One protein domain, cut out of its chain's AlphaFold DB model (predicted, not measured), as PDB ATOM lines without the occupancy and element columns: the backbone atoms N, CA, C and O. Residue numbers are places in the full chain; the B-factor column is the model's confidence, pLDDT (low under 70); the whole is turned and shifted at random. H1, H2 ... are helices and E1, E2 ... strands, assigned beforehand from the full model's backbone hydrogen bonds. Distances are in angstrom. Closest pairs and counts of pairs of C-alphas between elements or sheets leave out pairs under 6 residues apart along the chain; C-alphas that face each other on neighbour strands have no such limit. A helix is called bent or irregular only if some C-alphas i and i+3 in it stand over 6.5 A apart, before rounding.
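This is residues 53 to 206 of the 215 residues of an uncharacterized protein of fungal sp. No.11243 (UniProt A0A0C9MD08). A strongly twisted four-strand sheet, E3 E2 E6 E7, forms the middle, with H1 and H2 over one face. A smaller four-strand sheet, E1 E8 E9 E10, partly covers its other face as a sandwich, while the E4 and E5 hairpin lies apart from both sheets. The 154 printed residues run E1 E2 E3 E4 E5 H1 E6 H2 E7 E8 E9 E10 H3, mixed helices and strands; the larger sheet is mixed, the others antiparallel. The whole is compact, with a radius of gyration of the C-alphas of 15.3 A and spans of 46 by 36 by 35 A.

E1, residues 53 to 55, is antiparallel to E8, residues 179 to 182, with N 54 and O 180 2.8 A apart. E2, residues 60 to 67, and E3, residues 72 to 79, form a hairpin, with N 61 and O 78 2.8 A apart. E4, residues 90 to 94, and E5, residues 97 to 104, form another, with N 92 and O 102 2.9 A apart; E5 bends by 79 degrees at residue 101. H1, residues 106 to 114, lies 8.4 A over the larger sheet, over E2 and only just slantwise at 30.0 degrees on the local plane; its closest C-alphas to E3 are Leu 109 and Leu 75, 6.4 A. E6, residues 119 to 125, is antiparallel to E2, with N 62 and O 124 2.8 A apart, and parallel to E7, residues 159 to 165, with N 123 and O 162 2.8 A apart. H2, residues 133 to 153, on the same face as H1 at a height of 9.9 A, runs along E7 at 3 degrees on the local plane. E6, H2 and E7 make a strand-helix-strand unit, two parallel neighbour strands joined through a helix, with a right-handed crossover. E8, E9, residues 192 to 194, and E10, residues 197 to 199, are a meander, each antiparallel to the one before: N 181 and O 193 are 2.8 A apart, N 194 and O 197 2.9 A. H3, residues 203 to 206, only grazes the larger sheet with residues 204 to 206. Each O i to N i+4 pair is within hydrogen-bond range in H1, 13 of 17 in H2; H3 is too short for one.

E1 begins at C-alpha 53 (28.202, -2.699, 50.649). E2 measures 23.4 A, E3 21.3 A, E6 19.3 A, E7 19.6 A and H2 28.5 A. H2 is irregular, with C-alphas 135 and 138 7.3 A apart. H3 ends at C-alpha 206 (44.957, -8.583, 63.512).

The C-alphas of Pro 155 and Asn 172, the farthest apart, are 46.7 A apart. The printed part has no cut. The link E7 to E8, 13 residues, is long. Mean pLDDT of the printed part is 73.9; residues 93 to 101, 127 to 135 and 183 to 191 are among those under 70.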
ATOM      1  N   VAL A  53      28.642  -1.619  51.538       71.38
ATOM      2  CA  VAL A  53      28.202  -2.699  50.649       71.38
ATOM      3  C   VAL A  53      29.015  -2.594  49.356       71.38
ATOM      4  O   VAL A  53      29.447  -1.507  48.983       71.38
ATOM      5  N   ALA A  54      29.256  -3.687  48.652       73.31
ATOM      6  CA  ALA A  54      29.754  -3.645  47.285       73.31
ATOM      7  C   ALA A  54      29.102  -4.764  46.482       73.31
ATOM      8  O   ALA A  54      28.963  -5.885  46.970       73.31
ATOM      9  N   ILE A  55      28.694  -4.464  45.252       76.00
ATOM     10  CA  ILE A  55      28.335  -5.516  44.300       76.00
ATOM     11  C   ILE A  55      29.614  -6.266  43.896       76.00
ATOM     12  O   ILE A  55      30.711  -5.715  43.902       76.00
ATOM     13  N   ILE A  56      29.489  -7.558  43.611       77.25
ATOM     14  CA  ILE A  56      30.590  -8.372  43.106       77.25
ATOM     15  C   ILE A  56      30.415  -8.532  41.599       77.25
ATOM     16  O   ILE A  56      29.448  -9.146  41.139       77.25
ATOM     17  N   ASP A  57      31.377  -8.015  40.845       75.12
ATOM     18  CA  ASP A  57      31.547  -8.297  39.421       75.12
ATOM     19  C   ASP A  57      32.563  -9.453  39.250       75.12
ATOM     20  O   ASP A  57      33.531  -9.496  40.014       75.12
ATOM     21  N   PRO A  58      32.345 -10.407  38.316       73.00
ATOM     22  CA  PRO A  58      33.148 -11.634  38.196       73.00
ATOM     23  C   PRO A  58      34.651 -11.433  37.977       73.00
ATOM     24  O   PRO A  58      35.430 -12.334  38.283       73.00
ATOM     25  N   ASP A  59      35.051 -10.265  37.470       73.38
ATOM     26  CA  ASP A  59      36.442  -9.948  37.139       73.38
ATOM     27  C   ASP A  59      37.050  -8.939  38.122       73.38
ATOM     28  O   ASP A  59      37.951  -8.175  37.765       73.38
ATOM     29  N   SER A  60      36.528  -8.899  39.352       77.25
ATOM     30  CA  SER A  60      36.899  -7.899  40.352       77.25
ATOM     31  C   SER A  60      37.676  -8.475  41.531       77.25
ATOM     32  O   SER A  60      37.418  -9.587  42.010       77.25
ATOM     33  N   ILE A  61      38.589  -7.663  42.048       80.19
ATOM     34  CA  ILE A  61      39.299  -7.854  43.303       80.19
ATOM     35  C   ILE A  61      38.952  -6.707  44.242       80.19
ATOM     36  O   ILE A  61      38.871  -5.565  43.809       80.19
ATOM     37  N   PHE A  62      38.783  -6.989  45.526       82.88
ATOM     38  CA  PHE A  62      38.458  -5.996  46.539       82.88
ATOM     39  C   PHE A  62      39.564  -5.922  47.583       82.88
ATOM     40  O   PHE A  62      40.003  -6.948  48.097       82.88
ATOM     41  N   PHE A  63      39.968  -4.708  47.936       82.88
ATOM     42  CA  PHE A  63      40.837  -4.448  49.079       82.88
ATOM     43  C   PHE A  63      39.985  -4.152  50.309       82.88
ATOM     44  O   PHE A  63      39.285  -3.141  50.355       82.88
ATOM     45  N   ILE A  64      40.033  -5.037  51.299       84.81
ATOM     46  CA  ILE A  64      39.324  -4.904  52.569       84.81
ATOM     47  C   ILE A  64      40.349  -4.599  53.651       84.81
ATOM     48  O   ILE A  64      41.172  -5.450  53.974       84.81
ATOM     49  N   ALA A  65      40.290  -3.401  54.217       84.69
ATOM     50  CA  ALA A  65      41.173  -2.987  55.294       84.69
ATOM     51  C   ALA A  65      40.436  -2.921  56.626       84.69
ATOM     52  O   ALA A  65      39.252  -2.578  56.669       84.69
ATOM     53  N   TYR A  66      41.121  -3.235  57.719       83.69
ATOM     54  CA  TYR A  66      40.575  -3.078  59.062       83.69
ATOM     55  C   TYR A  66      41.674  -2.983  60.118       83.69
ATOM     56  O   TYR A  66      42.779  -3.472  59.917       83.69
ATOM     57  N   ASN A  67      41.375  -2.380  61.264       81.38
ATOM     58  CA  ASN A  67      42.335  -2.202  62.357       81.38
ATOM     59  C   ASN A  67      41.979  -3.057  63.590       81.38
ATOM     60  O   ASN A  67      40.991  -3.794  63.627       81.38
ATOM     61  N   LYS A  68      42.780  -2.918  64.653       77.56
ATOM     62  CA  LYS A  68      42.568  -3.599  65.946       77.56
ATOM     63  C   LYS A  68      41.243  -3.249  66.642       77.56
ATOM     64  O   LYS A  68      40.823  -3.983  67.535       77.56
ATOM     65  N   THR A  69      40.621  -2.116  66.297       75.19
ATOM     66  CA  THR A  69      39.316  -1.705  66.844       75.19
ATOM     67  C   THR A  69      38.153  -2.255  66.019       75.19
ATOM     68  O   THR A  69      37.001  -2.028  66.381       75.19
ATOM     69  N   TYR A  70      38.446  -3.044  64.976       71.19
ATOM     70  CA  TYR A  70      37.486  -3.586  64.017       71.19
ATOM     71  C   TYR A  70      36.743  -2.515  63.219       71.19
ATOM     72  O   TYR A  70      35.664  -2.798  62.697       71.19
ATOM     73  N   GLU A  71      37.318  -1.319  63.089       77.31
ATOM     74  CA  GLU A  71      36.908  -0.391  62.044       77.31
ATOM     75  C   GLU A  71      37.293  -1.004  60.703       77.31
ATOM     76  O   GLU A  71      38.449  -1.387  60.512       77.31
ATOM     77  N   LYS A  72      36.323  -1.147  59.800       77.81
ATOM     78  CA  LYS A  72      36.518  -1.855  58.533       77.81
ATOM     79  C   LYS A  72      36.170  -0.964  57.347       77.81
ATOM     80  O   LYS A  72      35.216  -0.186  57.393       77.81
ATOM     81  N   ARG A  73      36.919  -1.102  56.255       78.38
ATOM     82  CA  ARG A  73      36.779  -0.300  55.035       78.38
ATOM     83  C   ARG A  73      36.968  -1.173  53.798       78.38
ATOM     84  O   ARG A  73      37.867  -2.008  53.752       78.38
ATOM     85  N   ILE A  74      36.138  -0.959  52.781       79.50
ATOM     86  CA  ILE A  74      36.428  -1.412  51.417       79.50
ATOM     87  C   ILE A  74      37.197  -0.266  50.772       79.50
ATOM     88  O   ILE A  74      36.616   0.790  50.556       79.50
ATOM     89  N   LEU A  75      38.494  -0.439  50.528       76.38
ATOM     90  CA  LEU A  75      39.326   0.642  50.001       76.38
ATOM     91  C   LEU A  75      39.075   0.842  48.509       76.38
ATOM     92  O   LEU A  75      38.863   1.959  48.052       76.38
ATOM     93  N   HIS A  76      39.095  -0.245  47.737       72.62
ATOM     94  CA  HIS A  76      39.015  -0.139  46.288       72.62
ATOM     95  C   HIS A  76      38.657  -1.484  45.643       72.62
ATOM     96  O   HIS A  76      39.296  -2.495  45.945       72.62
ATOM     97  N   PRO A  77      37.670  -1.532  44.737       74.12
ATOM     98  CA  PRO A  77      37.514  -2.645  43.814       74.12
ATOM     99  C   PRO A  77      38.361  -2.418  42.552       74.12
ATOM    100  O   PRO A  77      38.271  -1.358  41.937       74.12
ATOM    101  N   LEU A  78      39.179  -3.387  42.146       74.94
ATOM    102  CA  LEU A  78      39.926  -3.365  40.885       74.94
ATOM    103  C   LEU A  78      39.398  -4.429  39.940       74.94
ATOM    104  O   LEU A  78      39.209  -5.570  40.350       74.94
ATOM    105  N   LYS A  79      39.260  -4.093  38.658       73.88
ATOM    106  CA  LYS A  79      39.125  -5.107  37.614       73.88
ATOM    107  C   LYS A  79      40.478  -5.628  37.170       73.88
ATOM    108  O   LYS A  79      41.397  -4.833  36.970       73.88
ATOM    109  N   TYR A  80      40.558  -6.926  36.878       71.31
ATOM    110  CA  TYR A  80      41.749  -7.532  36.268       71.31
ATOM    111  C   TYR A  80      42.177  -6.806  34.987       71.31
ATOM    112  O   TYR A  80      43.355  -6.545  34.767       71.31
ATOM    113  N   SER A  81      41.212  -6.386  34.163       71.06
ATOM    114  CA  SER A  81      41.475  -5.684  32.901       71.06
ATOM    115  C   SER A  81      42.192  -4.340  33.052       71.06
ATOM    116  O   SER A  81      42.689  -3.811  32.061       71.06
ATOM    117  N   TYR A  82      42.209  -3.757  34.251       69.94
ATOM    118  CA  TYR A  82      42.803  -2.446  34.514       69.94
ATOM    119  C   TYR A  82      44.190  -2.537  35.159       69.94
ATOM    120  O   TYR A  82      44.761  -1.507  35.514       69.94
ATOM    121  N   GLY A  83      44.722  -3.752  35.323       70.25
ATOM    122  CA  GLY A  83      45.953  -4.015  36.060       70.25
ATOM    123  C   GLY A  83      45.749  -3.953  37.574       70.25
ATOM    124  O   GLY A  83      44.774  -3.376  38.063       70.25
ATOM    125  N   LEU A  84      46.682  -4.549  38.316       72.94
ATOM    126  CA  LEU A  84      46.582  -4.762  39.764       72.94
ATOM    127  C   LEU A  84      47.495  -3.856  40.607       72.94
ATOM    128  O   LEU A  84      47.651  -4.094  41.794       72.94
ATOM    129  N   SER A  85      48.073  -2.802  40.030       78.19
ATOM    130  CA  SER A  85      49.041  -1.943  40.730       78.19
ATOM    131  C   SER A  85      48.434  -1.149  41.897       78.19
ATOM    132  O   SER A  85      47.393  -0.503  41.745       78.19
ATOM    133  N   LEU A  86      49.141  -1.138  43.033       77.19
ATOM    134  CA  LEU A  86      48.791  -0.384  44.246       77.19
ATOM    135  C   LEU A  86      49.085   1.118  44.140       77.19
ATOM    136  O   LEU A  86      48.380   1.927  44.743       77.19
ATOM    137  N   SER A  87      50.123   1.471  43.378       79.75
ATOM    138  CA  SER A  87      50.644   2.839  43.227       79.75
ATOM    139  C   SER A  87      50.028   3.583  42.042       79.75
ATOM    140  O   SER A  87      50.302   4.761  41.826       79.75
ATOM    141  N   GLN A  88      49.226   2.897  41.231       80.31
ATOM    142  CA  GLN A  88      48.554   3.513  40.101       80.31
ATOM    143  C   GLN A  88      47.410   4.403  40.587       80.31
ATOM    144  O   GLN A  88      46.475   3.926  41.230       80.31
ATOM    145  N   GLU A  89      47.454   5.683  40.216       80.44
ATOM    146  CA  GLU A  89      46.360   6.620  40.458       80.44
ATOM    147  C   GLU A  89      45.085   6.203  39.718       80.44
ATOM    148  O   GLU A  89      45.096   5.912  38.516       80.44
ATOM    149  N   ARG A  90      43.963   6.202  40.441       74.06
ATOM    150  CA  ARG A  90      42.640   5.823  39.932       74.06
ATOM    151  C   ARG A  90      41.568   6.766  40.467       74.06
ATOM    152  O   ARG A  90      41.752   7.390  41.503       74.06
ATOM    153  N   LEU A  91      40.465   6.912  39.740       72.94
ATOM    154  CA  LEU A  91      39.410   7.886  40.049       72.94
ATOM    155  C   LEU A  91      38.760   7.622  41.415       72.94
ATOM    156  O   LEU A  91      38.259   6.538  41.652       72.94
ATOM    157  N   LEU A  92      38.713   8.607  42.309       70.00
ATOM    158  CA  LEU A  92      38.085   8.454  43.622       70.00
ATOM    159  C   LEU A  92      36.636   8.950  43.606       70.00
ATOM    160  O   LEU A  92      36.362  10.152  43.587       70.00
ATOM    161  N   TYR A  93      35.700   8.012  43.694       63.66
ATOM    162  CA  TYR A  93      34.278   8.311  43.798       63.66
ATOM    163  C   TYR A  93      33.844   8.447  45.260       63.66
ATOM    164  O   TYR A  93      34.375   7.801  46.162       63.66
ATOM    165  N   GLN A  94      32.880   9.334  45.494       59.94
ATOM    166  CA  GLN A  94      32.299   9.554  46.816       59.94
ATOM    167  C   GLN A  94      31.005   8.750  46.945       59.94
ATOM    168  O   GLN A  94      30.295   8.557  45.960       59.94
ATOM    169  N   ASP A  95      30.656   8.352  48.169       56.00
ATOM    170  CA  ASP A  95      29.576   7.400  48.490       56.00
ATOM    171  C   ASP A  95      28.202   7.698  47.855       56.00
ATOM    172  O   ASP A  95      27.358   6.811  47.730       56.00
ATOM    173  N   THR A  96      27.959   8.939  47.427       56.81
ATOM    174  CA  THR A  96      26.682   9.391  46.850       56.81
ATOM    175  C   THR A  96      26.787   9.933  45.421       56.81
ATOM    176  O   THR A  96      25.788  10.413  44.884       56.81
ATOM    177  N   SER A  97      27.961   9.867  44.781       56.06
ATOM    178  CA  SER A  97      28.214  10.549  43.508       56.06
ATOM    179  C   SER A  97      29.115   9.758  42.559       56.06
ATOM    180  O   SER A  97      30.219   9.357  42.911       56.06
ATOM    181  N   PHE A  98      28.680   9.643  41.297       60.34
ATOM    182  CA  PHE A  98      29.512   9.180  40.177       60.34
ATOM    183  C   PHE A  98      30.341  10.302  39.535       60.34
ATOM    184  O   PHE A  98      30.923  10.115  38.470       60.34
ATOM    185  N   ALA A  99      30.378  11.491  40.134       58.16
ATOM    186  CA  ALA A  99      31.330  12.522  39.752       58.16
ATOM    187  C   ALA A  99      32.607  12.341  40.580       58.16
ATOM    188  O   ALA A  99      32.557  12.442  41.805       58.16
ATOM    189  N   SER A 100      33.730  12.090  39.904       61.31
ATOM    190  CA  SER A 100      35.051  11.960  40.526       61.31
ATOM    191  C   SER A 100      35.886  13.211  40.238       61.31
ATOM    192  O   SER A 100      36.372  13.360  39.115       61.31
ATOM    193  N   PRO A 101      36.049  14.140  41.197       65.94
ATOM    194  CA  PRO A 101      36.899  15.315  41.011       65.94
ATOM    195  C   PRO A 101      38.396  15.020  41.211       65.94
ATOM    196  O   PRO A 101      39.212  15.896  40.932       65.94
ATOM    197  N   SER A 102      38.763  13.833  41.706       76.88
ATOM    198  CA  SER A 102      40.135  13.495  42.107       76.88
ATOM    199  C   SER A 102      40.520  12.057  41.759       76.88
ATOM    200  O   SER A 102      39.666  11.221  41.462       76.88
ATOM    201  N   THR A 103      41.818  11.773  41.807       81.50
ATOM    202  CA  THR A 103      42.392  10.425  41.784       81.50
ATOM    203  C   THR A 103      42.964  10.070  43.160       81.50
ATOM    204  O   THR A 103      43.144  10.944  44.006       81.50
ATOM    205  N   THR A 104      43.194   8.783  43.410       81.75
ATOM    206  CA  THR A 104      43.814   8.251  44.628       81.75
ATOM    207  C   THR A 104      44.537   6.937  44.332       81.75
ATOM    208  O   THR A 104      44.323   6.329  43.278       81.75
ATOM    209  N   THR A 105      45.362   6.484  45.267       83.19
ATOM    210  CA  THR A 105      46.018   5.171  45.258       83.19
ATOM    211  C   THR A 105      45.565   4.335  46.459       83.19
ATOM    212  O   THR A 105      44.948   4.848  47.393       83.19
ATOM    213  N   ILE A 106      45.872   3.031  46.475       80.69
ATOM    214  CA  ILE A 106      45.596   2.190  47.659       80.69
ATOM    215  C   ILE A 106      46.386   2.688  48.875       80.69
ATOM    216  O   ILE A 106      45.870   2.676  49.993       80.69
ATOM    217  N   LEU A 107      47.612   3.163  48.640       81.69
ATOM    218  CA  LEU A 107      48.475   3.760  49.655       81.69
ATOM    219  C   LEU A 107      47.825   4.993  50.293       81.69
ATOM    220  O   LEU A 107      47.697   5.059  51.516       81.69
ATOM    221  N   ASP A 108      47.374   5.939  49.467       82.69
ATOM    222  CA  ASP A 108      46.739   7.169  49.949       82.69
ATOM    223  C   ASP A 108      45.481   6.858  50.763       82.69
ATOM    224  O   ASP A 108      45.268   7.445  51.821       82.69
ATOM    225  N   LEU A 109      44.677   5.887  50.316       82.94
ATOM    226  CA  LEU A 109      43.470   5.462  51.022       82.94
ATOM    227  C   LEU A 109      43.776   4.820  52.380       82.94
ATOM    228  O   LEU A 109      43.052   5.065  53.344       82.94
ATOM    229  N   LEU A 110      44.835   4.011  52.488       79.69
ATOM    230  CA  LEU A 110      45.260   3.450  53.774       79.69
ATOM    231  C   LEU A 110      45.661   4.552  54.757       79.69
ATOM    232  O   LEU A 110      45.194   4.553  55.896       79.69
ATOM    233  N   LEU A 111      46.480   5.505  54.304       82.38
ATOM    234  CA  LEU A 111      46.927   6.638  55.113       82.38
ATOM    235  C   LEU A 111      45.758   7.548  55.511       82.38
ATOM    236  O   LEU A 111      45.663   7.954  56.665       82.38
ATOM    237  N   GLU A 112      44.839   7.834  54.588       83.12
ATOM    238  CA  GLU A 112      43.656   8.658  54.858       83.12
ATOM    239  C   GLU A 112      42.744   8.012  55.909       83.12
ATOM    240  O   GLU A 112      42.230   8.702  56.791       83.12
ATOM    241  N   LYS A 113      42.509   6.696  55.809       80.94
ATOM    242  CA  LYS A 113      41.515   6.004  56.643       80.94
ATOM    243  C   LYS A 113      42.048   5.552  57.987       80.94
ATOM    244  O   LYS A 113      41.288   5.562  58.948       80.94
ATOM    245  N   PHE A 114      43.315   5.161  58.059       78.75
ATOM    246  CA  PHE A 114      43.886   4.602  59.280       78.75
ATOM    247  C   PHE A 114      44.935   5.516  59.916       78.75
ATOM    248  O   PHE A 114      45.229   5.350  61.093       78.75
ATOM    249  N   GLY A 115      45.437   6.538  59.217       83.56
ATOM    250  CA  GLY A 115      46.385   7.499  59.783       83.56
ATOM    251  C   GLY A 115      47.654   6.813  60.282       83.56
ATOM    252  O   GLY A 115      48.436   6.313  59.486       83.56
ATOM    253  N   ASP A 116      47.846   6.776  61.600       82.81
ATOM    254  CA  ASP A 116      48.960   6.067  62.248       82.81
ATOM    255  C   ASP A 116      48.532   4.730  62.890       82.81
ATOM    256  O   ASP A 116      49.336   4.054  63.539       82.81
ATOM    257  N   ASP A 117      47.262   4.336  62.757       83.12
ATOM    258  CA  ASP A 117      46.764   3.076  63.294       83.12
ATOM    259  C   ASP A 117      47.152   1.899  62.399       83.12
ATOM    260  O   ASP A 117      46.915   1.879  61.194       83.12
ATOM    261  N   ALA A 118      47.689   0.860  63.035       83.31
ATOM    262  CA  ALA A 118      47.974  -0.423  62.409       83.31
ATOM    263  C   ALA A 118      46.731  -1.010  61.716       83.31
ATOM    264  O   ALA A 118      45.685  -1.184  62.356       83.31
ATOM    265  N   ALA A 119      46.879  -1.359  60.436       83.81
ATOM    266  CA  ALA A 119      45.798  -1.856  59.596       83.81
ATOM    267  C   ALA A 119      46.188  -3.161  58.900       83.81
ATOM    268  O   ALA A 119      47.289  -3.327  58.381       83.81
ATOM    269  N   SER A 120      45.255  -4.096  58.870       84.38
ATOM    270  CA  SER A 120      45.345  -5.314  58.085       84.38
ATOM    271  C   SER A 120      44.666  -5.074  56.752       84.38
ATOM    272  O   SER A 120      43.583  -4.495  56.716       84.38
ATOM    273  N   LEU A 121      45.280  -5.526  55.668       84.44
ATOM    274  CA  LEU A 121      44.794  -5.369  54.310       84.44
ATOM    275  C   LEU A 121      44.596  -6.737  53.666       84.44
ATOM    276  O   LEU A 121      45.543  -7.478  53.413       84.44
ATOM    277  N   HIS A 122      43.345  -7.071  53.387       83.94
ATOM    278  CA  HIS A 122      42.962  -8.330  52.775       83.94
ATOM    279  C   HIS A 122      42.506  -8.136  51.339       83.94
ATOM    280  O   HIS A 122      41.615  -7.338  51.050       83.94
ATOM    281  N   LEU A 123      43.084  -8.927  50.451       82.12
ATOM    282  CA  LEU A 123      42.690  -9.010  49.062       82.12
ATOM    283  C   LEU A 123      41.591 -10.061  48.903       82.12
ATOM    284  O   LEU A 123      41.813 -11.225  49.217       82.12
ATOM    285  N   VAL A 124      40.421  -9.686  48.398       82.31
ATOM    286  CA  VAL A 124      39.299 -10.606  48.163       82.31
ATOM    287  C   VAL A 124      39.046 -10.717  46.668       82.31
ATOM    288  O   VAL A 124      38.625  -9.753  46.034       82.31
ATOM    289  N   SER A 125      39.280 -11.894  46.095       79.25
ATOM    290  CA  SER A 125      39.114 -12.138  44.655       79.25
ATOM    291  C   SER A 125      37.819 -12.892  44.348       79.25
ATOM    292  O   SER A 125      37.520 -13.901  44.991       79.25
ATOM    293  N   SER A 126      37.076 -12.400  43.350       73.69
ATOM    294  CA  SER A 126      35.843 -13.017  42.830       73.69
ATOM    295  C   SER A 126      36.073 -14.093  41.764       73.69
ATOM    296  O   SER A 126      35.181 -14.918  41.548       73.69
ATOM    297  N   ALA A 127      37.254 -14.117  41.133       62.50
ATOM    298  CA  ALA A 127      37.593 -15.123  40.137       62.50
ATOM    299  C   ALA A 127      37.474 -16.506  40.770       62.50
ATOM    300  O   ALA A 127      38.008 -16.750  41.852       62.50
ATOM    301  N   SER A 128      36.793 -17.441  40.107       60.16
ATOM    302  CA  SER A 128      36.878 -18.834  40.532       60.16
ATOM    303  C   SER A 128      38.343 -19.254  40.385       60.16
ATOM    304  O   SER A 128      38.877 -19.324  39.276       60.16
ATOM    305  N   TRP A 129      39.021 -19.494  41.508       53.88
ATOM    306  CA  TRP A 129      40.465 -19.765  41.593       53.88
ATOM    307  C   TRP A 129      40.922 -21.003  40.796       53.88
ATOM    308  O   TRP A 129      42.089 -21.371  40.818       53.88
ATOM    309  N   PHE A 130      40.017 -21.668  40.081       51.28
ATOM    310  CA  PHE A 130      40.287 -22.885  39.333       51.28
ATOM    311  C   PHE A 130      40.187 -22.719  37.816       51.28
ATOM    312  O   PHE A 130      40.801 -23.511  37.108       51.28
ATOM    313  N   GLN A 131      39.455 -21.724  37.301       58.59
ATOM    314  CA  GLN A 131      39.282 -21.568  35.848       58.59
ATOM    315  C   GLN A 131      40.202 -20.493  35.262       58.59
ATOM    316  O   GLN A 131      40.858 -20.752  34.255       58.59
ATOM    317  N   ASP A 132      40.348 -19.351  35.940       59.12
ATOM    318  CA  ASP A 132      41.139 -18.214  35.436       59.12
ATOM    319  C   ASP A 132      42.462 -17.992  36.186       59.12
ATOM    320  O   ASP A 132      43.313 -17.210  35.756       59.12
ATOM    321  N   TYR A 133      42.685 -18.720  37.283       61.72
ATOM    322  CA  TYR A 133      43.880 -18.574  38.116       61.72
ATOM    323  C   TYR A 133      45.199 -18.783  37.365       61.72
ATOM    324  O   TYR A 133      46.092 -17.976  37.569       61.72
ATOM    325  N   PRO A 134      45.365 -19.742  36.431       67.38
ATOM    326  CA  PRO A 134      46.628 -19.861  35.695       67.38
ATOM    327  C   PRO A 134      46.991 -18.610  34.882       67.38
ATOM    328  O   PRO A 134      48.168 -18.342  34.665       67.38
ATOM    329  N   ARG A 135      45.987 -17.844  34.432       69.12
ATOM    330  CA  ARG A 135      46.191 -16.590  33.700       69.12
ATOM    331  C   ARG A 135      46.546 -15.440  34.639       69.12
ATOM    332  O   ARG A 135      47.352 -14.598  34.269       69.12
ATOM    333  N   LEU A 136      45.940 -15.412  35.824       70.25
ATOM    334  CA  LEU A 136      46.023 -14.297  36.770       70.25
ATOM    335  C   LEU A 136      47.032 -14.522  37.905       70.25
ATOM    336  O   LEU A 136      47.347 -13.583  38.624       70.25
ATOM    337  N   ALA A 137      47.560 -15.738  38.063       73.06
ATOM    338  CA  ALA A 137      48.444 -16.114  39.163       73.06
ATOM    339  C   ALA A 137      49.683 -15.222  39.231       73.06
ATOM    340  O   ALA A 137      50.021 -14.745  40.304       73.06
ATOM    341  N   ALA A 138      50.308 -14.930  38.087       77.94
ATOM    342  CA  ALA A 138      51.488 -14.071  38.045       77.94
ATOM    343  C   ALA A 138      51.187 -12.636  38.513       77.94
ATOM    344  O   ALA A 138      51.976 -12.074  39.265       77.94
ATOM    345  N   GLU A 139      50.044 -12.069  38.111       76.19
ATOM    346  CA  GLU A 139      49.633 -10.717  38.511       76.19
ATOM    347  C   GLU A 139      49.233 -10.663  39.991       76.19
ATOM    348  O   GLU A 139      49.523  -9.689  40.677       76.19
ATOM    349  N   VAL A 140      48.589 -11.715  40.506       74.12
ATOM    350  CA  VAL A 140      48.235 -11.821  41.930       74.12
ATOM    351  C   VAL A 140      49.481 -12.025  42.793       74.12
ATOM    352  O   VAL A 140      49.583 -11.415  43.854       74.12
ATOM    353  N   ASP A 141      50.442 -12.832  42.342       76.94
ATOM    354  CA  ASP A 141      51.725 -13.023  43.025       76.94
ATOM    355  C   ASP A 141      52.561 -11.737  43.017       76.94
ATOM    356  O   ASP A 141      53.225 -11.418  44.003       76.94
ATOM    357  N   GLU A 142      52.533 -10.982  41.916       82.19
ATOM    358  CA  GLU A 142      53.155  -9.661  41.829       82.19
ATOM    359  C   GLU A 142      52.482  -8.673  42.774       82.19
ATOM    360  O   GLU A 142      53.166  -8.093  43.609       82.19
ATOM    361  N   LEU A 143      51.151  -8.596  42.761       79.06
ATOM    362  CA  LEU A 143      50.396  -7.779  43.704       79.06
ATOM    363  C   LEU A 143      50.692  -8.152  45.162       79.06
ATOM    364  O   LEU A 143      50.764  -7.287  46.030       79.06
ATOM    365  N   HIS A 144      50.870  -9.437  45.458       76.12
ATOM    366  CA  HIS A 144      51.230  -9.883  46.796       76.12
ATOM    367  C   HIS A 144      52.614  -9.373  47.214       76.12
ATOM    368  O   HIS A 144      52.782  -8.956  48.358       76.12
ATOM    369  N   ARG A 145      53.589  -9.356  46.295       80.44
ATOM    370  CA  ARG A 145      54.901  -8.737  46.543       80.44
ATOM    371  C   ARG A 145      54.777  -7.230  46.730       80.44
ATOM    372  O   ARG A 145      55.274  -6.733  47.732       80.44
ATOM    373  N   ASP A 146      54.037  -6.553  45.857       82.88
ATOM    374  CA  ASP A 146      53.796  -5.112  45.957       82.88
ATOM    375  C   ASP A 146      53.152  -4.749  47.303       82.88
ATOM    376  O   ASP A 146      53.508  -3.750  47.918       82.88
ATOM    377  N   LEU A 147      52.231  -5.579  47.803       77.75
ATOM    378  CA  LEU A 147      51.591  -5.389  49.108       77.75
ATOM    379  C   LEU A 147      52.573  -5.538  50.274       77.75
ATOM    380  O   LEU A 147      52.451  -4.826  51.272       77.75
ATOM    381  N   PHE A 148      53.535  -6.454  50.169       76.06
ATOM    382  CA  PHE A 148      54.605  -6.580  51.158       76.06
ATOM    383  C   PHE A 148      55.587  -5.412  51.091       76.06
ATOM    384  O   PHE A 148      55.986  -4.904  52.138       76.06
ATOM    385  N   ASP A 149      55.938  -4.958  49.891       79.88
ATOM    386  CA  ASP A 149      56.827  -3.812  49.694       79.88
ATOM    387  C   ASP A 149      56.175  -2.513  50.201       79.88
ATOM    388  O   ASP A 149      56.823  -1.720  50.886       79.88
ATOM    389  N   LEU A 150      54.857  -2.359  50.006       76.44
ATOM    390  CA  LEU A 150      54.054  -1.254  50.540       76.44
ATOM    391  C   LEU A 150      54.190  -1.107  52.063       76.44
ATOM    392  O   LEU A 150      54.211   0.006  52.585       76.44
ATOM    393  N   ALA A 151      54.318  -2.220  52.794       72.56
ATOM    394  CA  ALA A 151      54.509  -2.192  54.243       72.56
ATOM    395  C   ALA A 151      55.821  -1.497  54.652       72.56
ATOM    396  O   ALA A 151      55.900  -0.938  55.744       72.56
ATOM    397  N   GLY A 152      56.844  -1.525  53.791       71.69
ATOM    398  CA  GLY A 152      58.105  -0.808  53.988       71.69
ATOM    399  C   GLY A 152      58.048   0.669  53.588       71.69
ATOM    400  O   GLY A 152      58.836   1.465  54.099       71.69
ATOM    401  N   GLU A 153      57.125   1.046  52.700       74.44
ATOM    402  CA  GLU A 153      56.905   2.438  52.283       74.44
ATOM    403  C   GLU A 153      56.055   3.226  53.283       74.44
ATOM    404  O   GLU A 153      56.144   4.455  53.347       74.44
ATOM    405  N   LEU A 154      55.246   2.531  54.086       74.31
ATOM    406  CA  LEU A 154      54.384   3.153  55.078       74.31
ATOM    407  C   LEU A 154      55.195   3.630  56.291       74.31
ATOM    408  O   LEU A 154      55.723   2.815  57.049       74.31
ATOM    409  N   PRO A 155      55.279   4.951  56.532       64.62
ATOM    410  CA  PRO A 155      56.175   5.502  57.547       64.62
ATOM    411  C   PRO A 155      55.771   5.132  58.983       64.62
ATOM    412  O   PRO A 155      56.610   5.194  59.884       64.62
ATOM    413  N   THR A 156      54.505   4.771  59.214       69.25
ATOM    414  CA  THR A 156      53.947   4.580  60.565       69.25
ATOM    415  C   THR A 156      52.951   3.429  60.700       69.25
ATOM    416  O   THR A 156      52.727   2.971  61.821       69.25
ATOM    417  N   ILE A 157      52.394   2.916  59.597       72.19
ATOM    418  CA  ILE A 157      51.363   1.872  59.622       72.19
ATOM    419  C   ILE A 157      52.010   0.501  59.397       72.19
ATOM    420  O   ILE A 157      52.380   0.186  58.265       72.19
ATOM    421  N   PRO A 158      52.112  -0.369  60.416       71.75
ATOM    422  CA  PRO A 158      52.417  -1.766  60.159       71.75
ATOM    423  C   PRO A 158      51.238  -2.399  59.411       71.75
ATOM    424  O   PRO A 158      50.099  -2.342  59.881       71.75
ATOM    425  N   LEU A 159      51.523  -3.003  58.257       75.12
ATOM    426  CA  LEU A 159      50.538  -3.734  57.470       75.12
ATOM    427  C   LEU A 159      50.620  -5.232  57.733       75.12
ATOM    428  O   LEU A 159      51.696  -5.827  57.687       75.12
ATOM    429  N   ASN A 160      49.457  -5.844  57.939       77.69
ATOM    430  CA  ASN A 160      49.298  -7.289  57.839       77.69
ATOM    431  C   ASN A 160      48.517  -7.620  56.570       77.69
ATOM    432  O   ASN A 160      47.421  -7.097  56.382       77.69
ATOM    433  N   VAL A 161      49.064  -8.460  55.698       77.94
ATOM    434  CA  VAL A 161      48.482  -8.723  54.379       77.94
ATOM    435  C   VAL A 161      47.946 -10.145  54.308       77.94
ATOM    436  O   VAL A 161      48.616 -11.095  54.707       77.94
ATOM    437  N   GLY A 162      46.743 -10.293  53.758       76.19
ATOM    438  CA  GLY A 162      46.120 -11.591  53.518       76.19
ATOM    439  C   GLY A 162      45.451 -11.654  52.152       76.19
ATOM    440  O   GLY A 162      44.994 -10.643  51.625       76.19
ATOM    441  N   VAL A 163      45.358 -12.852  51.579       77.62
ATOM    442  CA  VAL A 163      44.595 -13.091  50.347       77.62
ATOM    443  C   VAL A 163      43.494 -14.093  50.635       77.62
ATOM    444  O   VAL A 163      43.737 -15.171  51.177       77.62
ATOM    445  N   TRP A 164      42.271 -13.717  50.286       77.81
ATOM    446  CA  TRP A 164      41.054 -14.451  50.556       77.81
ATOM    447  C   TRP A 164      40.311 -14.781  49.269       77.81
ATOM    448  O   TRP A 164      40.112 -13.950  48.377       77.81
ATOM    449  N   ASN A 165      39.818 -16.013  49.233       77.00
ATOM    450  CA  ASN A 165      38.994 -16.492  48.140       77.00
ATOM    451  C   ASN A 165      37.552 -16.179  48.483       77.00
ATOM    452  O   ASN A 165      37.073 -16.495  49.577       77.00
ATOM    453  N   MET A 166      36.845 -15.590  47.530       78.44
ATOM    454  CA  MET A 166      35.412 -15.445  47.660       78.44
ATOM    455  C   MET A 166      34.764 -16.837  47.733       78.44
ATOM    456  O   MET A 166      35.076 -17.692  46.900       78.44
ATOM    457  N   PRO A 167      33.875 -17.100  48.708       78.88
ATOM    458  CA  PRO A 167      33.169 -18.368  48.774       78.88
ATOM    459  C   PRO A 167      32.329 -18.561  47.512       78.88
ATOM    460  O   PRO A 167      31.869 -17.589  46.900       78.88
ATOM    461  N   GLU A 168      32.100 -19.815  47.133       78.56
ATOM    462  CA  GLU A 168      31.193 -20.122  46.032       78.56
ATOM    463  C   GLU A 168      29.774 -19.610  46.336       78.56
ATOM    464  O   GLU A 168      29.339 -19.631  47.498       78.56
ATOM    465  N   PRO A 169      29.025 -19.156  45.315       76.44
ATOM    466  CA  PRO A 169      27.623 -18.813  45.489       76.44
ATOM    467  C   PRO A 169      26.849 -20.017  46.042       76.44
ATOM    468  O   PRO A 169      26.981 -21.139  45.554       76.44
ATOM    469  N   ARG A 170      25.987 -19.793  47.038       78.75
ATOM    470  CA  ARG A 170      25.060 -20.831  47.505       78.75
ATOM    471  C   ARG A 170      24.148 -21.276  46.348       78.75
ATOM    472  O   ARG A 170      23.615 -20.419  45.642       78.75
ATOM    473  N   PRO A 171      23.856 -22.582  46.208       75.50
ATOM    474  CA  PRO A 171      23.085 -23.116  45.078       75.50
ATOM    475  C   PRO A 171      21.645 -22.582  44.969       75.50
ATOM    476  O   PRO A 171      21.029 -22.718  43.920       75.50
ATOM    477  N   ASN A 172      21.114 -21.958  46.029       79.75
ATOM    478  CA  ASN A 172      19.747 -21.434  46.100       79.75
ATOM    479  C   ASN A 172      19.699 -19.916  46.362       79.75
ATOM    480  O   ASN A 172      18.749 -19.430  46.980       79.75
ATOM    481  N   LEU A 173      20.735 -19.168  45.970       72.00
ATOM    482  CA  LEU A 173      20.707 -17.708  46.065       72.00
ATOM    483  C   LEU A 173      19.555 -17.140  45.216       72.00
ATOM    484  O   LEU A 173      19.383 -17.563  44.069       72.00
ATOM    485  N   PRO A 174      18.754 -16.195  45.750       74.56
ATOM    486  CA  PRO A 174      17.769 -15.481  44.954       74.56
ATOM    487  C   PRO A 174      18.424 -14.821  43.733       74.56
ATOM    488  O   PRO A 174      19.587 -14.419  43.808       74.56
ATOM    489  N   PRO A 175      17.695 -14.664  42.618       72.06
ATOM    490  CA  PRO A 175      18.217 -13.960  41.456       72.06
ATOM    491  C   PRO A 175      18.597 -12.524  41.838       72.06
ATOM    492  O   PRO A 175      17.770 -11.769  42.349       72.06
ATOM    493  N   GLY A 176      19.850 -12.151  41.585       71.00
ATOM    494  CA  GLY A 176      20.381 -10.838  41.929       71.00
ATOM    495  C   GLY A 176      21.910 -10.792  41.899       71.00
ATOM    496  O   GLY A 176      22.554 -11.829  41.720       71.00
ATOM    497  N   PRO A 177      22.496  -9.593  42.039       75.00
ATOM    498  CA  PRO A 177      23.935  -9.450  42.186       75.00
ATOM    499  C   PRO A 177      24.409 -10.073  43.501       75.00
ATOM    500  O   PRO A 177      23.720  -9.992  44.519       75.00
ATOM    501  N   ARG A 178      25.615 -10.640  43.477       79.31
ATOM    502  CA  ARG A 178      26.335 -11.023  44.693       79.31
ATOM    503  C   ARG A 178      26.826  -9.775  45.422       79.31
ATOM    504  O   ARG A 178      27.143  -8.778  44.766       79.31
ATOM    505  N   LEU A 179      26.895  -9.828  46.750       78.62
ATOM    506  CA  LEU A 179      27.227  -8.669  47.585       78.62
ATOM    507  C   LEU A 179      28.332  -8.977  48.598       78.62
ATOM    508  O   LEU A 179      28.285  -9.986  49.300       78.62
ATOM    509  N   ILE A 180      29.273  -8.045  48.719       78.19
ATOM    510  CA  ILE A 180      30.155  -7.874  49.870       78.19
ATOM    511  C   ILE A 180      29.488  -6.889  50.830       78.19
ATOM    512  O   ILE A 180      29.020  -5.836  50.408       78.19
ATOM    513  N   VAL A 181      29.468  -7.207  52.120       78.19
ATOM    514  CA  VAL A 181      29.016  -6.299  53.176       78.19
ATOM    515  C   VAL A 181      30.050  -6.269  54.290       78.19
ATOM    516  O   VAL A 181      30.405  -7.297  54.861       78.19
ATOM    517  N   VAL A 182      30.506  -5.071  54.621       74.38
ATOM    518  CA  VAL A 182      31.407  -4.782  55.727       74.38
ATOM    519  C   VAL A 182      30.616  -3.998  56.767       74.38
ATOM    520  O   VAL A 182      29.962  -3.018  56.433       74.38
ATOM    521  N   THR A 183      30.617  -4.441  58.024       69.44
ATOM    522  CA  THR A 183      29.823  -3.808  59.092       69.44
ATOM    523  C   THR A 183      30.607  -3.675  60.387       69.44
ATOM    524  O   THR A 183      31.271  -4.619  60.823       69.44
ATOM    525  N   ASP A 184      30.462  -2.528  61.042       63.84
ATOM    526  CA  ASP A 184      31.063  -2.243  62.348       63.84
ATOM    527  C   ASP A 184      30.168  -2.732  63.511       63.84
ATOM    528  O   ASP A 184      30.619  -2.884  64.643       63.84
ATOM    529  N   GLY A 185      28.893  -3.049  63.240       58.81
ATOM    530  CA  GLY A 185      27.881  -3.358  64.263       58.81
ATOM    531  C   GLY A 185      27.989  -4.742  64.916       58.81
ATOM    532  O   GLY A 185      27.216  -5.051  65.823       58.81
ATOM    533  N   GLN A 186      28.909  -5.592  64.455       61.72
ATOM    534  CA  GLN A 186      29.108  -6.949  64.966       61.72
ATOM    535  C   GLN A 186      30.596  -7.340  64.927       61.72
ATOM    536  O   GLN A 186      31.031  -7.968  63.966       61.72
ATOM    537  N   PRO A 187      31.397  -6.993  65.950       58.25
ATOM    538  CA  PRO A 187      32.818  -7.357  66.008       58.25
ATOM    539  C   PRO A 187      33.072  -8.876  66.060       58.25
ATOM    540  O   PRO A 187      34.115  -9.349  65.624       58.25
ATOM    541  N   GLN A 188      32.120  -9.642  66.607       49.66
ATOM    542  CA  GLN A 188      32.226 -11.089  66.834       49.66
ATOM    543  C   GLN A 188      31.891 -11.955  65.611       49.66
ATOM    544  O   GLN A 188      32.284 -13.121  65.557       49.66
ATOM    545  N   TYR A 189      31.154 -11.403  64.647       53.00
ATOM    546  CA  TYR A 189      30.978 -12.002  63.330       53.00
ATOM    547  C   TYR A 189      32.020 -11.346  62.425       53.00
ATOM    548  O   TYR A 189      32.323 -10.169  62.594       53.00
ATOM    549  N   GLY A 190      32.658 -12.122  61.550       56.84
ATOM    550  CA  GLY A 190      33.830 -11.663  60.806       56.84
ATOM    551  C   GLY A 190      33.627 -10.327  60.068       56.84
ATOM    552  O   GLY A 190      32.500  -9.866  59.888       56.84
ATOM    553  N   PRO A 191      34.710  -9.670  59.625       63.19
ATOM    554  CA  PRO A 191      34.688  -8.296  59.117       63.19
ATOM    555  C   PRO A 191      33.876  -8.131  57.834       63.19
ATOM    556  O   PRO A 191      33.568  -7.014  57.434       63.19
ATOM    557  N   LEU A 192      33.579  -9.250  57.190       74.56
ATOM    558  CA  LEU A 192      33.175  -9.347  55.816       74.56
ATOM    559  C   LEU A 192      32.092 -10.410  55.724       74.56
ATOM    560  O   LEU A 192      32.286 -11.557  56.137       74.56
ATOM    561  N   PHE A 193      30.962 -10.023  55.157       77.25
ATOM    562  CA  PHE A 193      29.938 -10.936  54.692       77.25
ATOM    563  C   PHE A 193      29.974 -10.969  53.173       77.25
ATOM    564  O   PHE A 193      30.061  -9.927  52.531       77.25
ATOM    565  N   ILE A 194      29.896 -12.169  52.612       79.38
ATOM    566  CA  ILE A 194      29.770 -12.388  51.174       79.38
ATOM    567  C   ILE A 194      28.513 -13.217  50.971       79.38
ATOM    568  O   ILE A 194      28.481 -14.369  51.398       79.38
ATOM    569  N   ASP A 195      27.473 -12.640  50.374       78.62
ATOM    570  CA  ASP A 195      26.162 -13.293  50.221       78.62
ATOM    571  C   ASP A 195      25.650 -13.916  51.539       78.62
ATOM    572  O   ASP A 195      25.267 -15.090  51.605       78.62
ATOM    573  N   ASP A 196      25.737 -13.150  52.630       74.50
ATOM    574  CA  ASP A 196      25.381 -13.571  53.993       74.50
ATOM    575  C   ASP A 196      26.256 -14.704  54.581       74.50
ATOM    576  O   ASP A 196      25.910 -15.317  55.598       74.50
ATOM    577  N   ILE A 197      27.397 -15.024  53.965       76.19
ATOM    578  CA  ILE A 197      28.434 -15.897  54.534       76.19
ATOM    579  C   ILE A 197      29.441 -15.025  55.278       76.19
ATOM    580  O   ILE A 197      30.122 -14.208  54.664       76.19
ATOM    581  N   SER A 198      29.567 -15.220  56.591       75.12
ATOM    582  CA  SER A 198      30.607 -14.555  57.380       75.12
ATOM    583  C   SER A 198      31.977 -15.148  57.051       75.12
ATOM    584  O   SER A 198      32.201 -16.347  57.235       75.12
ATOM    585  N   VAL A 199      32.899 -14.307  56.585       74.69
ATOM    586  CA  VAL A 199      34.307 -14.663  56.405       74.69
ATOM    587  C   VAL A 199      35.031 -14.374  57.709       74.69
ATOM    588  O   VAL A 199      35.050 -13.238  58.172       74.69
ATOM    589  N   LYS A 200      35.590 -15.402  58.346       70.56
ATOM    590  CA  LYS A 200      36.178 -15.283  59.683       70.56
ATOM    591  C   LYS A 200      37.592 -14.689  59.618       70.56
ATOM    592  O   LYS A 200      38.463 -15.296  59.010       70.56
ATOM    593  N   ILE A 201      37.816 -13.580  60.332       66.12
ATOM    594  CA  ILE A 201      39.164 -13.112  60.703       66.12
ATOM    595  C   ILE A 201      39.765 -14.097  61.698       66.12
ATOM    596  O   ILE A 201      39.158 -14.424  62.726       66.12
ATOM    597  N   GLN A 202      40.970 -14.560  61.409       72.19
ATOM    598  CA  GLN A 202      41.800 -15.256  62.372       72.19
ATOM    599  C   GLN A 202      42.508 -14.239  63.265       72.19
ATOM    600  O   GLN A 202      42.787 -13.116  62.866       72.19
ATOM    601  N   LYS A 203      42.839 -14.644  64.492       68.00
ATOM    602  CA  LYS A 203      43.573 -13.785  65.432       68.00
ATOM    603  C   LYS A 203      44.888 -13.271  64.826       68.00
ATOM    604  O   LYS A 203      45.220 -12.109  65.004       68.00
ATOM    605  N   ALA A 204      45.565 -14.123  64.056       70.88
ATOM    606  CA  ALA A 204      46.783 -13.784  63.329       70.88
ATOM    607  C   ALA A 204      46.588 -12.651  62.309       70.88
ATOM    608  O   ALA A 204      47.542 -11.938  62.024       70.88
ATOM    609  N   ASP A 205      45.371 -12.438  61.800       67.12
ATOM    610  CA  ASP A 205      45.112 -11.396  60.808       67.12
ATOM    611  C   ASP A 205      45.092  -9.993  61.443       67.12
ATOM    612  O   ASP A 205      45.255  -9.010  60.736       67.12
ATOM    613  N   VAL A 206      44.946  -9.867  62.768       69.25
ATOM    614  CA  VAL A 206      44.957  -8.583  63.512       69.25
ATOM    615  C   VAL A 206      46.130  -8.459  64.491       69.25
ATOM    616  O   VAL A 206      46.242  -7.468  65.215       69.25
TER     617      VAL A 206